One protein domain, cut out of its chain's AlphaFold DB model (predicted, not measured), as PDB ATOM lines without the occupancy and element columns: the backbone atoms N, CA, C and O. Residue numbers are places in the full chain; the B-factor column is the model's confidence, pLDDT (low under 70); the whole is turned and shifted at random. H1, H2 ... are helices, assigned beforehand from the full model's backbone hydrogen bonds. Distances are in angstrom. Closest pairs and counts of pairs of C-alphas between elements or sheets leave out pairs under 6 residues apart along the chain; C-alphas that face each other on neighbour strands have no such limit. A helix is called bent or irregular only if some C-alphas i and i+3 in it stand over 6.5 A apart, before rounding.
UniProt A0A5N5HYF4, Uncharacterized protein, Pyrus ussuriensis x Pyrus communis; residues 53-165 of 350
ATOM      1  N   SER A  53     -54.207 -21.764 -35.884       48.75
ATOM      2  CA  SER A  53     -52.862 -21.849 -36.478       48.75
ATOM      3  C   SER A  53     -51.735 -21.981 -35.448       48.75
ATOM      4  O   SER A  53     -50.770 -22.703 -35.692       48.75
ATOM      5  N   LEU A  54     -51.876 -21.389 -34.255       53.00
ATOM      6  CA  LEU A  54     -50.912 -21.591 -33.165       53.00
ATOM      7  C   LEU A  54     -50.858 -23.064 -32.740       53.00
ATOM      8  O   LEU A  54     -49.787 -23.577 -32.429       53.00
ATOM      9  N   SER A  55     -51.989 -23.772 -32.798       55.50
ATOM     10  CA  SER A  55     -52.072 -25.179 -32.397       55.50
ATOM     11  C   SER A  55     -51.155 -26.088 -33.223       55.50
ATOM     12  O   SER A  55     -50.603 -27.032 -32.669       55.50
ATOM     13  N   LEU A  56     -50.925 -25.786 -34.508       54.00
ATOM     14  CA  LEU A  56     -50.070 -26.600 -35.378       54.00
ATOM     15  C   LEU A  56     -48.571 -26.377 -35.109       54.00
ATOM     16  O   LEU A  56     -47.791 -27.331 -35.130       54.00
ATOM     17  N   ILE A  57     -48.180 -25.140 -34.790       57.59
ATOM     18  CA  ILE A  57     -46.819 -24.804 -34.341       57.59
ATOM     19  C   ILE A  57     -46.557 -25.465 -32.982       57.59
ATOM     20  O   ILE A  57     -45.549 -26.150 -32.811       57.59
ATOM     21  N   PHE A  58     -47.514 -25.367 -32.054       57.56
ATOM     22  CA  PHE A  58     -47.452 -26.067 -30.771       57.56
ATOM     23  C   PHE A  58     -47.339 -27.588 -30.945       57.56
ATOM     24  O   PHE A  58     -46.551 -28.206 -30.238       57.56
ATOM     25  N   LEU A  59     -48.032 -28.184 -31.924       57.28
ATOM     26  CA  LEU A  59     -47.973 -29.628 -32.185       57.28
ATOM     27  C   LEU A  59     -46.581 -30.100 -32.658       57.28
ATOM     28  O   LEU A  59     -46.160 -31.224 -32.374       57.28
ATOM     29  N   ARG A  60     -45.824 -29.240 -33.350       57.78
ATOM     30  CA  ARG A  60     -44.430 -29.536 -33.726       57.78
ATOM     31  C   ARG A  60     -43.460 -29.322 -32.564       57.78
ATOM     32  O   ARG A  60     -42.568 -30.145 -32.377       57.78
ATOM     33  N   VAL A  61     -43.687 -28.312 -31.724       57.72
ATOM     34  CA  VAL A  61     -42.929 -28.116 -30.473       57.72
ATOM     35  C   VAL A  61     -43.151 -29.283 -29.499       57.72
ATOM     36  O   VAL A  61     -42.209 -29.736 -28.851       57.72
ATOM     37  N   THR A  62     -44.354 -29.864 -29.445       58.31
ATOM     38  CA  THR A  62     -44.611 -31.056 -28.619       58.31
ATOM     39  C   THR A  62     -43.864 -32.300 -29.099       58.31
ATOM     40  O   THR A  62     -43.483 -33.122 -28.269       58.31
ATOM     41  N   ASN A  63     -43.573 -32.432 -30.399       64.00
ATOM     42  CA  ASN A  63     -42.702 -33.509 -30.888       64.00
ATOM     43  C   ASN A  63     -41.257 -33.340 -30.396       64.00
ATOM     44  O   ASN A  63     -40.613 -34.329 -30.056       64.00
ATOM     45  N   PHE A  64     -40.769 -32.102 -30.282       63.53
ATOM     46  CA  PHE A  64     -39.460 -31.820 -29.690       63.53
ATOM     47  C   PHE A  64     -39.433 -32.128 -28.185       63.53
ATOM     48  O   PHE A  64     -38.504 -32.767 -27.699       63.53
ATOM     49  N   ALA A  65     -40.491 -31.772 -27.450       62.72
ATOM     50  CA  ALA A  65     -40.631 -32.168 -26.047       62.72
ATOM     51  C   ALA A  65     -40.636 -33.701 -25.883       62.72
ATOM     52  O   ALA A  65     -39.990 -34.228 -24.981       62.72
ATOM     53  N   SER A  66     -41.294 -34.421 -26.799       68.38
ATOM     54  CA  SER A  66     -41.278 -35.887 -26.846       68.38
ATOM     55  C   SER A  66     -39.865 -36.441 -27.083       68.38
ATOM     56  O   SER A  66     -39.441 -37.367 -26.395       68.38
ATOM     57  N   PHE A  67     -39.084 -35.818 -27.974       68.06
ATOM     58  CA  PHE A  67     -37.676 -36.166 -28.194       68.06
ATOM     59  C   PHE A  67     -36.821 -35.960 -26.934       68.06
ATOM     60  O   PHE A  67     -36.053 -36.847 -26.564       68.06
ATOM     61  N   CYS A  68     -36.998 -34.842 -26.222       63.94
ATOM     62  CA  CYS A  68     -36.305 -34.583 -24.956       63.94
ATOM     63  C   CYS A  68     -36.662 -35.612 -23.870       63.94
ATOM     64  O   CYS A  68     -35.780 -36.061 -23.139       63.94
ATOM     65  N   ILE A  69     -37.932 -36.026 -23.787       67.81
ATOM     66  CA  ILE A  69     -38.389 -37.069 -22.855       67.81
ATOM     67  C   ILE A  69     -37.769 -38.428 -23.212       67.81
ATOM     68  O   ILE A  69     -37.297 -39.140 -22.325       67.81
ATOM     69  N   CYS A  70     -37.707 -38.778 -24.500       64.94
ATOM     70  CA  CYS A  70     -37.032 -39.995 -24.957       64.94
ATOM     71  C   CYS A  70     -35.532 -39.977 -24.636       64.94
ATOM     72  O   CYS A  70     -35.001 -40.982 -24.166       64.94
ATOM     73  N   LEU A  71     -34.856 -38.842 -24.828       64.94
ATOM     74  CA  LEU A  71     -33.437 -38.694 -24.505       64.94
ATOM     75  C   LEU A  71     -33.183 -38.855 -22.995       64.94
ATOM     76  O   LEU A  71     -32.243 -39.537 -22.589       64.94
ATOM     77  N   ALA A  72     -34.067 -38.302 -22.160       61.12
ATOM     78  CA  ALA A  72     -34.000 -38.455 -20.709       61.12
ATOM     79  C   ALA A  72     -34.219 -39.908 -20.249       61.12
ATOM     80  O   ALA A  72     -33.557 -40.354 -19.312       61.12
ATOM     81  N   ALA A  73     -35.098 -40.660 -20.921       62.09
ATOM     82  CA  ALA A  73     -35.341 -42.072 -20.620       62.09
ATOM     83  C   ALA A  73     -34.119 -42.965 -20.907       62.09
ATOM     84  O   ALA A  73     -33.914 -43.962 -20.218       62.09
ATOM     85  N   VAL A  74     -33.286 -42.592 -21.885       64.75
ATOM     86  CA  VAL A  74     -32.060 -43.326 -22.240       64.75
ATOM     87  C   VAL A  74     -30.891 -42.994 -21.298       64.75
ATOM     88  O   VAL A  74     -30.039 -43.844 -21.059       64.75
ATOM     89  N   ALA A  75     -30.857 -41.790 -20.716       60.09
ATOM     90  CA  ALA A  75     -29.698 -41.275 -19.975       60.09
ATOM     91  C   ALA A  75     -29.679 -41.565 -18.450       60.09
ATOM     92  O   ALA A  75     -28.772 -41.119 -17.746       60.09
ATOM     93  N   GLY A  76     -30.647 -42.302 -17.892       66.31
ATOM     94  CA  GLY A  76     -30.622 -42.709 -16.475       66.31
ATOM     95  C   GLY A  76     -30.662 -41.536 -15.472       66.31
ATOM     96  O   GLY A  76     -31.385 -40.561 -15.672       66.31
ATOM     97  N   ASN A  77     -29.926 -41.614 -14.352       59.91
ATOM     98  CA  ASN A  77     -29.939 -40.559 -13.316       59.91
ATOM     99  C   ASN A  77     -29.332 -39.225 -13.794       59.91
ATOM    100  O   ASN A  77     -29.853 -38.175 -13.422       59.91
ATOM    101  N   ALA A  78     -28.316 -39.257 -14.664       60.03
ATOM    102  CA  ALA A  78     -27.831 -38.078 -15.387       60.03
ATOM    103  C   ALA A  78     -28.942 -37.467 -16.262       60.03
ATOM    104  O   ALA A  78     -29.167 -36.255 -16.274       60.03
ATOM    105  N   GLY A  79     -29.749 -38.335 -16.882       61.00
ATOM    106  CA  GLY A  79     -30.948 -37.975 -17.636       61.00
ATOM    107  C   GLY A  79     -31.943 -37.104 -16.872       61.00
ATOM    108  O   GLY A  79     -32.572 -36.247 -17.483       61.00
ATOM    109  N   LYS A  80     -32.058 -37.232 -15.542       68.00
ATOM    110  CA  LYS A  80     -32.994 -36.420 -14.737       68.00
ATOM    111  C   LYS A  80     -32.568 -34.956 -14.633       68.00
ATOM    112  O   LYS A  80     -33.411 -34.075 -14.795       68.00
ATOM    113  N   GLN A  81     -31.278 -34.693 -14.410       67.38
ATOM    114  CA  GLN A  81     -30.738 -33.328 -14.364       67.38
ATOM    115  C   GLN A  81     -30.816 -32.657 -15.736       67.38
ATOM    116  O   GLN A  81     -31.175 -31.483 -15.842       67.38
ATOM    117  N   ILE A  82     -30.561 -33.427 -16.795       68.44
ATOM    118  CA  ILE A  82     -30.709 -32.977 -18.179       68.44
ATOM    119  C   ILE A  82     -32.173 -32.652 -18.471       68.44
ATOM    120  O   ILE A  82     -32.466 -31.588 -19.001       68.44
ATOM    121  N   CYS A  83     -33.106 -33.515 -18.069       69.06
ATOM    122  CA  CYS A  83     -34.530 -33.298 -18.297       69.06
ATOM    123  C   CYS A  83     -35.037 -32.041 -17.576       69.06
ATOM    124  O   CYS A  83     -35.792 -31.273 -18.161       69.06
ATOM    125  N   LEU A  84     -34.581 -31.788 -16.343       75.56
ATOM    126  CA  LEU A  84     -34.892 -30.567 -15.592       75.56
ATOM    127  C   LEU A  84     -34.347 -29.304 -16.273       75.56
ATOM    128  O   LEU A  84     -35.090 -28.337 -16.444       75.56
ATOM    129  N   LYS A  85     -33.082 -29.313 -16.716       73.25
ATOM    130  CA  LYS A  85     -32.489 -28.175 -17.443       73.25
ATOM    131  C   LYS A  85     -33.148 -27.974 -18.820       73.25
ATOM    132  O   LYS A  85     -33.405 -26.840 -19.212       73.25
ATOM    133  N   CYS A  86     -33.516 -29.049 -19.515       71.62
ATOM    134  CA  CYS A  86     -34.269 -28.991 -20.771       71.62
ATOM    135  C   CYS A  86     -35.698 -28.462 -20.577       71.62
ATOM    136  O   CYS A  86     -36.181 -27.719 -21.424       71.62
ATOM    137  N   LEU A  87     -36.376 -28.804 -19.478       74.88
ATOM    138  CA  LEU A  87     -37.700 -28.260 -19.153       74.88
ATOM    139  C   LEU A  87     -37.645 -26.750 -18.899       74.88
ATOM    140  O   LEU A  87     -38.521 -26.028 -19.367       74.88
ATOM    141  N   LEU A  88     -36.594 -26.270 -18.229       77.06
ATOM    142  CA  LEU A  88     -36.334 -24.836 -18.069       77.06
ATOM    143  C   LEU A  88     -36.132 -24.135 -19.418       77.06
ATOM    144  O   LEU A  88     -36.734 -23.089 -19.645       77.06
ATOM    145  N   ILE A  89     -35.374 -24.747 -20.338       75.50
ATOM    146  CA  ILE A  89     -35.255 -24.236 -21.711       75.50
ATOM    147  C   ILE A  89     -36.610 -24.216 -22.404       75.50
ATOM    148  O   ILE A  89     -36.902 -23.249 -23.088       75.50
ATOM    149  N   ILE A  90     -37.445 -25.245 -22.249       74.94
ATOM    150  CA  ILE A  90     -38.769 -25.277 -22.883       74.94
ATOM    151  C   ILE A  90     -39.639 -24.118 -22.383       74.94
ATOM    152  O   ILE A  90     -40.311 -23.488 -23.193       74.94
ATOM    153  N   GLU A  91     -39.622 -23.803 -21.089       81.38
ATOM    154  CA  GLU A  91     -40.375 -22.667 -20.540       81.38
ATOM    155  C   GLU A  91     -39.854 -21.317 -21.064       81.38
ATOM    156  O   GLU A  91     -40.640 -20.523 -21.579       81.38
ATOM    157  N   GLU A  92     -38.539 -21.077 -21.031       81.75
ATOM    158  CA  GLU A  92     -37.930 -19.856 -21.591       81.75
ATOM    159  C   GLU A  92     -38.195 -19.731 -23.103       81.75
ATOM    160  O   GLU A  92     -38.541 -18.667 -23.626       81.75
ATOM    161  N   LEU A  93     -38.107 -20.855 -23.807       80.31
ATOM    162  CA  LEU A  93     -38.369 -20.965 -25.230       80.31
ATOM    163  C   LEU A  93     -39.819 -20.622 -25.568       80.31
ATOM    164  O   LEU A  93     -40.057 -20.037 -26.617       80.31
ATOM    165  N   ARG A  94     -40.799 -20.949 -24.718       83.12
ATOM    166  CA  ARG A  94     -42.208 -20.613 -24.984       83.12
ATOM    167  C   ARG A  94     -42.421 -19.104 -25.051       83.12
ATOM    168  O   ARG A  94     -43.079 -18.638 -25.980       83.12
ATOM    169  N   GLU A  95     -41.839 -18.354 -24.119       87.12
ATOM    170  CA  GLU A  95     -41.916 -16.889 -24.113       87.12
ATOM    171  C   GLU A  95     -41.144 -16.280 -25.289       87.12
ATOM    172  O   GLU A  95     -41.643 -15.374 -25.964       87.12
ATOM    173  N   ASN A  96     -39.969 -16.831 -25.607       84.12
ATOM    174  CA  ASN A  96     -39.193 -16.397 -26.764       84.12
ATOM    175  C   ASN A  96     -39.943 -16.662 -28.086       84.12
ATOM    176  O   ASN A  96     -40.142 -15.743 -28.874       84.12
ATOM    177  N   ILE A  97     -40.473 -17.873 -28.299       84.25
ATOM    178  CA  ILE A  97     -41.299 -18.217 -29.470       84.25
ATOM    179  C   ILE A  97     -42.502 -17.278 -29.567       84.25
ATOM    180  O   ILE A  97     -42.794 -16.771 -30.647       84.25
ATOM    181  N   ALA A  98     -43.196 -17.010 -28.456       86.44
ATOM    182  CA  ALA A  98     -44.325 -16.087 -28.455       86.44
ATOM    183  C   ALA A  98     -43.904 -14.665 -28.862       86.44
ATOM    184  O   ALA A  98     -44.651 -13.994 -29.575       86.44
ATOM    185  N   SER A  99     -42.721 -14.210 -28.440       91.06
ATOM    186  CA  SER A  99     -42.149 -12.928 -28.857       91.06
ATOM    187  C   SER A  99     -41.795 -12.912 -30.346       91.06
ATOM    188  O   SER A  99     -42.233 -12.007 -31.056       91.06
ATOM    189  N   ILE A 100     -41.072 -13.920 -30.842       88.12
ATOM    190  CA  ILE A 100     -40.644 -13.982 -32.248       88.12
ATOM    191  C   ILE A 100     -41.866 -14.074 -33.173       88.12
ATOM    192  O   ILE A 100     -41.978 -13.319 -34.135       88.12
ATOM    193  N   VAL A 101     -42.851 -14.916 -32.841       87.31
ATOM    194  CA  VAL A 101     -44.094 -15.029 -33.621       87.31
ATOM    195  C   VAL A 101     -44.905 -13.729 -33.591       87.31
ATOM    196  O   VAL A 101     -45.510 -13.377 -34.596       87.31
ATOM    197  N   LYS A 102     -44.909 -12.970 -32.485       89.62
ATOM    198  CA  LYS A 102     -45.556 -11.643 -32.443       89.62
ATOM    199  C   LYS A 102     -44.852 -10.613 -33.326       89.62
ATOM    200  O   LYS A 102     -45.511  -9.710 -33.831       89.62
ATOM    201  N   GLN A 103     -43.536 -10.720 -33.479       89.62
ATOM    202  CA  GLN A 103     -42.725  -9.797 -34.277       89.62
ATOM    203  C   GLN A 103     -42.643 -10.184 -35.761       89.62
ATOM    204  O   GLN A 103     -42.181  -9.375 -36.558       89.62
ATOM    205  N   SER A 104     -43.134 -11.369 -36.138       90.06
ATOM    206  CA  SER A 104     -43.172 -11.854 -37.522       90.06
ATOM    207  C   SER A 104     -43.796 -10.834 -38.478       90.06
ATOM    208  O   SER A 104     -44.911 -10.350 -38.269       90.06
ATOM    209  N   ALA A 105     -43.092 -10.527 -39.562       89.81
ATOM    210  CA  ALA A 105     -43.580  -9.704 -40.653       89.81
ATOM    211  C   ALA A 105     -44.736 -10.382 -41.396       89.81
ATOM    212  O   ALA A 105     -45.634  -9.683 -41.851       89.81
ATOM    213  N   ALA A 106     -44.770 -11.717 -41.488       89.56
ATOM    214  CA  ALA A 106     -45.906 -12.452 -42.045       89.56
ATOM    215  C   ALA A 106     -47.195 -12.216 -41.240       89.56
ATOM    216  O   ALA A 106     -48.255 -12.005 -41.829       89.56
ATOM    217  N   LEU A 107     -47.103 -12.184 -39.904       88.88
ATOM    218  CA  LEU A 107     -48.233 -11.860 -39.028       88.88
ATOM    219  C   LEU A 107     -48.606 -10.368 -39.084       88.88
ATOM    220  O   LEU A 107     -49.786 -10.028 -39.034       88.88
ATOM    221  N   ASN A 108     -47.609  -9.482 -39.171       91.94
ATOM    222  CA  ASN A 108     -47.793  -8.026 -39.142       91.94
ATOM    223  C   ASN A 108     -48.019  -7.390 -40.530       91.94
ATOM    224  O   ASN A 108     -48.154  -6.170 -40.632       91.94
ATOM    225  N   ARG A 109     -48.052  -8.184 -41.605       92.38
ATOM    226  CA  ARG A 109     -48.316  -7.712 -42.970       92.38
ATOM    227  C   ARG A 109     -49.769  -7.252 -43.096       92.38
ATOM    228  O   ARG A 109     -50.691  -7.923 -42.642       92.38
ATOM    229  N   GLU A 110     -49.981  -6.130 -43.774       91.31
ATOM    230  CA  GLU A 110     -51.323  -5.631 -44.074       91.31
ATOM    231  C   GLU A 110     -52.105  -6.654 -44.921       91.31
ATOM    232  O   GLU A 110     -51.600  -7.167 -45.924       91.31
ATOM    233  N   GLY A 111     -53.321  -7.002 -44.493       89.75
ATOM    234  CA  GLY A 111     -54.130  -8.038 -45.133       89.75
ATOM    235  C   GLY A 111     -53.832  -9.469 -44.673       89.75
ATOM    236  O   GLY A 111     -54.442 -10.399 -45.211       89.75
ATOM    237  N   ALA A 112     -52.957  -9.677 -43.679       88.69
ATOM    238  CA  ALA A 112     -52.740 -10.986 -43.053       88.69
ATOM    239  C   ALA A 112     -54.043 -11.586 -42.492       88.69
ATOM    240  O   ALA A 112     -54.245 -12.799 -42.541       88.69
ATOM    241  N   GLU A 113     -54.981 -10.745 -42.047       88.56
ATOM    242  CA  GLU A 113     -56.313 -11.145 -41.588       88.56
ATOM    243  C   GLU A 113     -57.184 -11.789 -42.679       88.56
ATOM    244  O   GLU A 113     -58.108 -12.540 -42.366       88.56
ATOM    245  N   ASN A 114     -56.877 -11.535 -43.953       92.94
ATOM    246  CA  ASN A 114     -57.604 -12.081 -45.102       92.94
ATOM    247  C   ASN A 114     -56.922 -13.328 -45.691       92.94
ATOM    248  O   ASN A 114     -57.462 -13.963 -46.602       92.94
ATOM    249  N   MET A 115     -55.737 -13.696 -45.194       90.88
ATOM    250  CA  MET A 115     -55.025 -14.883 -45.656       90.88
ATOM    251  C   MET A 115     -55.689 -16.163 -45.148       90.88
ATOM    252  O   MET A 115     -56.242 -16.236 -44.050       90.88
ATOM    253  N   LYS A 116     -55.593 -17.235 -45.942       93.88
ATOM    254  CA  LYS A 116     -56.023 -18.559 -45.481       93.88
ATOM    255  C   LYS A 116     -55.153 -18.966 -44.283       93.88
ATOM    256  O   LYS A 116     -53.932 -18.870 -44.391       93.88
ATOM    257  N   PRO A 117     -55.726 -19.531 -43.202       89.19
ATOM    258  CA  PRO A 117     -54.963 -19.897 -42.005       89.19
ATOM    259  C   PRO A 117     -53.752 -20.801 -42.268       89.19
ATOM    260  O   PRO A 117     -52.751 -20.699 -41.569       89.19
ATOM    261  N   ARG A 118     -53.834 -21.673 -43.286       90.94
ATOM    262  CA  ARG A 118     -52.708 -22.516 -43.717       90.94
ATOM    263  C   ARG A 118     -51.573 -21.697 -44.324       90.94
ATOM    264  O   ARG A 118     -50.446 -21.860 -43.893       90.94
ATOM    265  N   GLN A 119     -51.890 -20.780 -45.238       92.75
ATOM    266  CA  GLN A 119     -50.889 -19.920 -45.870       92.75
ATOM    267  C   GLN A 119     -50.202 -19.030 -44.836       92.75
ATOM    268  O   GLN A 119     -48.985 -18.970 -44.801       92.75
ATOM    269  N   LEU A 120     -50.982 -18.410 -43.946       91.81
ATOM    270  CA  LEU A 120     -50.427 -17.584 -42.878       91.81
ATOM    271  C   LEU A 120     -49.519 -18.405 -41.951       91.81
ATOM    272  O   LEU A 120     -48.456 -17.946 -41.558       91.81
ATOM    273  N   SER A 121     -49.919 -19.634 -41.612       90.06
ATOM    274  CA  SER A 121     -49.091 -20.532 -40.803       90.06
ATOM    275  C   SER A 121     -47.803 -20.941 -41.514       90.06
ATOM    276  O   SER A 121     -46.774 -21.043 -40.851       90.06
ATOM    277  N   ASP A 122     -47.860 -21.216 -42.817       91.38
ATOM    278  CA  ASP A 122     -46.694 -21.606 -43.608       91.38
ATOM    279  C   ASP A 122     -45.732 -20.419 -43.761       91.38
ATOM    280  O   ASP A 122     -44.540 -20.583 -43.525       91.38
ATOM    281  N   ASP A 123     -46.246 -19.218 -44.039       91.25
ATOM    282  CA  ASP A 123     -45.457 -17.985 -44.136       91.25
ATOM    283  C   ASP A 123     -44.780 -17.645 -42.793       91.25
ATOM    284  O   ASP A 123     -43.583 -17.360 -42.760       91.25
ATOM    285  N   ILE A 124     -45.504 -17.757 -41.669       90.31
ATOM    286  CA  ILE A 124     -44.928 -17.603 -40.320       90.31
ATOM    287  C   ILE A 124     -43.871 -18.681 -40.065       90.31
ATOM    288  O   ILE A 124     -42.828 -18.393 -39.492       90.31
ATOM    289  N   TYR A 125     -44.105 -19.931 -40.464       88.25
ATOM    290  CA  TYR A 125     -43.129 -20.996 -40.234       88.25
ATOM    291  C   TYR A 125     -41.854 -20.801 -41.062       88.25
ATOM    292  O   TYR A 125     -40.771 -21.045 -40.545       88.25
ATOM    293  N   GLN A 126     -41.962 -20.345 -42.309       90.75
ATOM    294  CA  GLN A 126     -40.799 -20.035 -43.146       90.75
ATOM    295  C   GLN A 126     -39.984 -18.867 -42.581       90.75
ATOM    296  O   GLN A 126     -38.761 -18.897 -42.616       90.75
ATOM    297  N   GLU A 127     -40.650 -17.855 -42.029       90.50
ATOM    298  CA  GLU A 127     -39.974 -16.699 -41.442       90.50
ATOM    299  C   GLU A 127     -39.349 -17.017 -40.074       90.50
ATOM    300  O   GLU A 127     -38.219 -16.636 -39.783       90.50
ATOM    301  N   VAL A 128     -40.102 -17.703 -39.215       90.06
ATOM    302  CA  VAL A 128     -39.791 -17.835 -37.786       90.06
ATOM    303  C   VAL A 128     -39.130 -19.177 -37.460       90.06
ATOM    304  O   VAL A 128     -38.461 -19.313 -36.433       90.06
ATOM    305  N   GLY A 129     -39.315 -20.184 -38.314       85.69
ATOM    306  CA  GLY A 129     -38.893 -21.561 -38.078       85.69
ATOM    307  C   GLY A 129     -37.393 -21.685 -37.857       85.69
ATOM    308  O   GLY A 129     -36.981 -22.225 -36.831       85.69
ATOM    309  N   ASP A 130     -36.586 -21.128 -38.758       86.19
ATOM    310  CA  ASP A 130     -35.125 -21.200 -38.665       86.19
ATOM    311  C   ASP A 130     -34.599 -20.468 -37.426       86.19
ATOM    312  O   ASP A 130     -33.742 -20.988 -36.711       86.19
ATOM    313  N   GLN A 131     -35.171 -19.305 -37.101       88.88
ATOM    314  CA  GLN A 131     -34.791 -18.531 -35.919       88.88
ATOM    315  C   GLN A 131     -35.089 -19.298 -34.624       88.88
ATOM    316  O   GLN A 131     -34.236 -19.395 -33.740       88.88
ATOM    317  N   VAL A 132     -36.287 -19.878 -34.510       86.81
ATOM    318  CA  VAL A 132     -36.677 -20.684 -33.346       86.81
ATOM    319  C   VAL A 132     -35.802 -21.931 -33.238       86.81
ATOM    320  O   VAL A 132     -35.298 -22.230 -32.158       86.81
ATOM    321  N   MET A 133     -35.571 -22.637 -34.347       82.62
ATOM    322  CA  MET A 133     -34.731 -23.837 -34.369       82.62
ATOM    323  C   MET A 133     -33.274 -23.532 -34.001       82.62
ATOM    324  O   MET A 133     -32.663 -24.318 -33.272       82.62
ATOM    325  N   SER A 134     -32.734 -22.390 -34.436       88.06
ATOM    326  CA  SER A 134     -31.406 -21.927 -34.024       88.06
ATOM    327  C   SER A 134     -31.361 -21.673 -32.523       88.06
ATOM    328  O   SER A 134     -30.524 -22.255 -31.844       88.06
ATOM    329  N   HIS A 135     -32.309 -20.905 -31.972       84.94
ATOM    330  CA  HIS A 135     -32.366 -20.627 -30.531       84.94
ATOM    331  C   HIS A 135     -32.440 -21.900 -29.681       84.94
ATOM    332  O   HIS A 135     -31.749 -22.010 -28.666       84.94
ATOM    333  N   ILE A 136     -33.255 -22.871 -30.100       84.50
ATOM    334  CA  ILE A 136     -33.359 -24.174 -29.432       84.50
ATOM    335  C   ILE A 136     -32.014 -24.899 -29.468       84.50
ATOM    336  O   ILE A 136     -31.547 -25.403 -28.444       84.50
ATOM    337  N   SER A 137     -31.398 -24.953 -30.648       86.56
ATOM    338  CA  SER A 137     -30.132 -25.651 -30.859       86.56
ATOM    339  C   SER A 137     -29.012 -25.014 -30.043       86.56
ATOM    340  O   SER A 137     -28.280 -25.721 -29.356       86.56
ATOM    341  N   ASP A 138     -28.917 -23.687 -30.050       88.50
ATOM    342  CA  ASP A 138     -27.915 -22.932 -29.304       88.50
ATOM    343  C   ASP A 138     -28.078 -23.115 -27.794       88.50
ATOM    344  O   ASP A 138     -27.090 -23.361 -27.098       88.50
ATOM    345  N   GLY A 139     -29.315 -23.081 -27.287       85.38
ATOM    346  CA  GLY A 139     -29.611 -23.357 -25.881       85.38
ATOM    347  C   GLY A 139     -29.204 -24.776 -25.471       85.38
ATOM    348  O   GLY A 139     -28.514 -24.965 -24.466       85.38
ATOM    349  N   LEU A 140     -29.557 -25.780 -26.282       84.31
ATOM    350  CA  LEU A 140     -29.213 -27.179 -26.022       84.31
ATOM    351  C   LEU A 140     -27.695 -27.417 -26.064       84.31
ATOM    352  O   LEU A 140     -27.130 -28.002 -25.137       84.31
ATOM    353  N   TRP A 141     -27.013 -26.926 -27.103       86.00
ATOM    354  CA  TRP A 141     -25.553 -26.997 -27.202       86.00
ATOM    355  C   TRP A 141     -24.857 -26.194 -26.102       86.00
ATOM    356  O   TRP A 141     -23.752 -26.553 -25.687       86.00
ATOM    357  N   GLY A 142     -25.485 -25.124 -25.615       87.50
ATOM    358  CA  GLY A 142     -25.064 -24.375 -24.437       87.50
ATOM    359  C   GLY A 142     -25.045 -25.252 -23.189       87.50
ATOM    360  O   GLY A 142     -24.013 -25.329 -22.524       87.50
ATOM    361  N   ILE A 143     -26.125 -25.992 -22.912       84.00
ATOM    362  CA  ILE A 143     -26.178 -26.939 -21.784       84.00
ATOM    363  C   ILE A 143     -25.105 -28.016 -21.923       84.00
ATOM    364  O   ILE A 143     -24.377 -28.277 -20.966       84.00
ATOM    365  N   ILE A 144     -24.993 -28.645 -23.095       83.31
ATOM    366  CA  ILE A 144     -24.049 -29.752 -23.307       83.31
ATOM    367  C   ILE A 144     -22.603 -29.290 -23.070       83.31
ATOM    368  O   ILE A 144     -21.826 -29.996 -22.429       83.31
ATOM    369  N   ARG A 145     -22.240 -28.092 -23.549       86.25
ATOM    370  CA  ARG A 145     -20.881 -27.537 -23.415       86.25
ATOM    371  C   ARG A 145     -20.607 -26.860 -22.071       86.25
ATOM    372  O   ARG A 145     -19.443 -26.580 -21.777       86.25
ATOM    373  N   SER A 146     -21.638 -26.577 -21.275       86.56
ATOM    374  CA  SER A 146     -21.494 -25.924 -19.972       86.56
ATOM    375  C   SER A 146     -20.641 -26.768 -19.022       86.56
ATOM    376  O   SER A 146     -20.731 -27.993 -19.013       86.56
ATOM    377  N   SER A 147     -19.818 -26.114 -18.196       76.12
ATOM    378  CA  SER A 147     -18.961 -26.792 -17.208       76.12
ATOM    379  C   SER A 147     -19.753 -27.472 -16.088       76.12
ATOM    380  O   SER A 147     -19.316 -28.499 -15.593       76.12
ATOM    381  N   ASP A 148     -20.913 -26.916 -15.731       76.44
ATOM    382  CA  ASP A 148     -21.924 -27.514 -14.837       76.44
ATOM    383  C   ASP A 148     -22.944 -28.390 -15.612       76.44
ATOM    384  O   ASP A 148     -23.996 -28.791 -15.113       76.44
ATOM    385  N   GLY A 149     -22.698 -28.605 -16.904       73.69
ATOM    386  CA  GLY A 149     -23.522 -29.422 -17.788       73.69
ATOM    387  C   GLY A 149     -22.948 -30.824 -17.980       73.69
ATOM    388  O   GLY A 149     -22.175 -31.323 -17.172       73.69
ATOM    389  N   MET A 150     -23.278 -31.447 -19.110       79.75
ATOM    390  CA  MET A 150     -22.843 -32.812 -19.446       79.75
ATOM    391  C   MET A 150     -21.364 -32.919 -19.844       79.75
ATOM    392  O   MET A 150     -20.889 -34.002 -20.171       79.75
ATOM    393  N   LYS A 151     -20.619 -31.811 -19.859       84.69
ATOM    394  CA  LYS A 151     -19.242 -31.788 -20.358       84.69
ATOM    395  C   LYS A 151     -18.328 -32.758 -19.600       84.69
ATOM    396  O   LYS A 151     -17.540 -33.446 -20.245       84.69
ATOM    397  N   SER A 152     -18.415 -32.810 -18.269       84.81
ATOM    398  CA  SER A 152     -17.612 -33.724 -17.445       84.81
ATOM    399  C   SER A 152     -18.046 -35.173 -17.624       84.81
ATOM    400  O   SER A 152     -17.204 -36.015 -17.889       84.81
ATOM    401  N   GLU A 153     -19.348 -35.455 -17.583       82.31
ATOM    402  CA  GLU A 153     -19.890 -36.812 -17.741       82.31
ATOM    403  C   GLU A 153     -19.546 -37.416 -19.111       82.31
ATOM    404  O   GLU A 153     -19.145 -38.577 -19.217       82.31
ATOM    405  N   ILE A 154     -19.649 -36.613 -20.177       85.75
ATOM    406  CA  ILE A 154     -19.236 -37.013 -21.524       85.75
ATOM    407  C   ILE A 154     -17.724 -37.251 -21.550       85.75
ATOM    408  O   ILE A 154     -17.286 -38.269 -22.081       85.75
ATOM    409  N   ALA A 155     -16.925 -36.352 -20.965       86.94
ATOM    410  CA  ALA A 155     -15.474 -36.510 -20.917       86.94
ATOM    411  C   ALA A 155     -15.055 -37.769 -20.139       86.94
ATOM    412  O   ALA A 155     -14.217 -38.520 -20.622       86.94
ATOM    413  N   GLU A 156     -15.670 -38.044 -18.990       88.12
ATOM    414  CA  GLU A 156     -15.438 -39.239 -18.176       88.12
ATOM    415  C   GLU A 156     -15.837 -40.513 -18.916       88.12
ATOM    416  O   GLU A 156     -15.091 -41.491 -18.914       88.12
ATOM    417  N   THR A 157     -16.982 -40.501 -19.603       89.38
ATOM    418  CA  THR A 157     -17.437 -41.645 -20.403       89.38
ATOM    419  C   THR A 157     -16.480 -41.917 -21.561       89.38
ATOM    420  O   THR A 157     -16.048 -43.055 -21.752       89.38
ATOM    421  N   VAL A 158     -16.097 -40.877 -22.307       92.25
ATOM    422  CA  VAL A 158     -15.116 -40.980 -23.397       92.25
ATOM    423  C   VAL A 158     -13.772 -41.475 -22.862       92.25
ATOM    424  O   VAL A 158     -13.181 -42.378 -23.452       92.25
ATOM    425  N   GLN A 159     -13.317 -40.957 -21.720       92.12
ATOM    426  CA  GLN A 159     -12.071 -41.375 -21.083       92.12
ATOM    427  C   GLN A 159     -12.131 -42.831 -20.603       92.12
ATOM    428  O   GLN A 159     -11.172 -43.575 -20.784       92.12
ATOM    429  N   SER A 160     -13.254 -43.264 -20.030       90.62
ATOM    430  CA  SER A 160     -13.478 -44.639 -19.575       90.62
ATOM    431  C   SER A 160     -13.426 -45.631 -20.738       90.62
ATOM    432  O   SER A 160     -12.736 -46.648 -20.662       90.62
ATOM    433  N   VAL A 161     -14.087 -45.308 -21.853       92.88
ATOM    434  CA  VAL A 161     -14.030 -46.120 -23.077       92.88
ATOM    435  C   VAL A 161     -12.614 -46.140 -23.645       92.88
ATOM    436  O   VAL A 161     -12.111 -47.215 -23.963       92.88
ATOM    437  N   TYR A 162     -11.951 -44.984 -23.728       92.25
ATOM    438  CA  TYR A 162     -10.571 -44.902 -24.201       92.25
ATOM    439  C   TYR A 162      -9.639 -45.781 -23.359       92.25
ATOM    440  O   TYR A 162      -8.951 -46.626 -23.918       92.25
ATOM    441  N   ASN A 163      -9.695 -45.672 -22.029       90.69
ATOM    442  CA  ASN A 163      -8.870 -46.460 -21.112       90.69
ATOM    443  C   ASN A 163      -9.094 -47.972 -21.275       90.69
ATOM    444  O   ASN A 163      -8.126 -48.730 -21.269       90.69
ATOM    445  N   LYS A 164     -10.348 -48.411 -21.466       91.62
ATOM    446  CA  LYS A 164     -10.684 -49.820 -21.741       91.62
ATOM    447  C   LYS A 164     -10.115 -50.313 -23.070       91.62
ATOM    448  O   LYS A 164      -9.679 -51.454 -23.159       91.62
ATOM    449  N   LEU A 165     -10.131 -49.466 -24.100       90.31
ATOM    450  CA  LEU A 165      -9.597 -49.807 -25.419       90.31
ATOM    451  C   LEU A 165      -8.066 -49.802 -25.440       90.31
ATOM    452  O   LEU A 165      -7.467 -50.640 -26.107       90.31
TER     453      LEU A 165
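Overview. This is residues 53 to 165 of the 350 residues of an uncharacterized protein of Pyrus ussuriensis x Pyrus communis (UniProt A0A5N5HYF4). What shape? Hairpin H1 and H2 opens as a V, with H4a of bent H4 across its open end, H4b returning along H2, and residues 155 to 165 of H5 sticking out. How large? The printed part has 113 residues with five named helices, H1 to H5, and is all helix and loose: radius of gyration of the C-alphas 18.3 A, spans 64 by 24 by 22 A.

Arrangement. Longest helix? H4, residues 117 to 145, one helix by its hydrogen bonds, is bent: C-alphas 127 and 130 are 7.2 A apart. What touches it? Arm H4b, residues 130 to 145, touches H2, residues 76 to 103, closest C-alphas Ile 97 and Val 132, 6.5 A. In H2 22 of 24 O i to N i+4 pairs are within hydrogen-bond range.

Along the chain. First anchor? H1, residues 53 to 74, begins at C-alpha (-52.862, -21.849, -36.478). Last anchor? H5, residues 151 to 165, ends at C-alpha (-9.597, -49.807, -25.419).

Size, cuts and confidence. Any cut? The printed part has no cut. Low confidence? Residues 53 to 83 have pLDDT under 70.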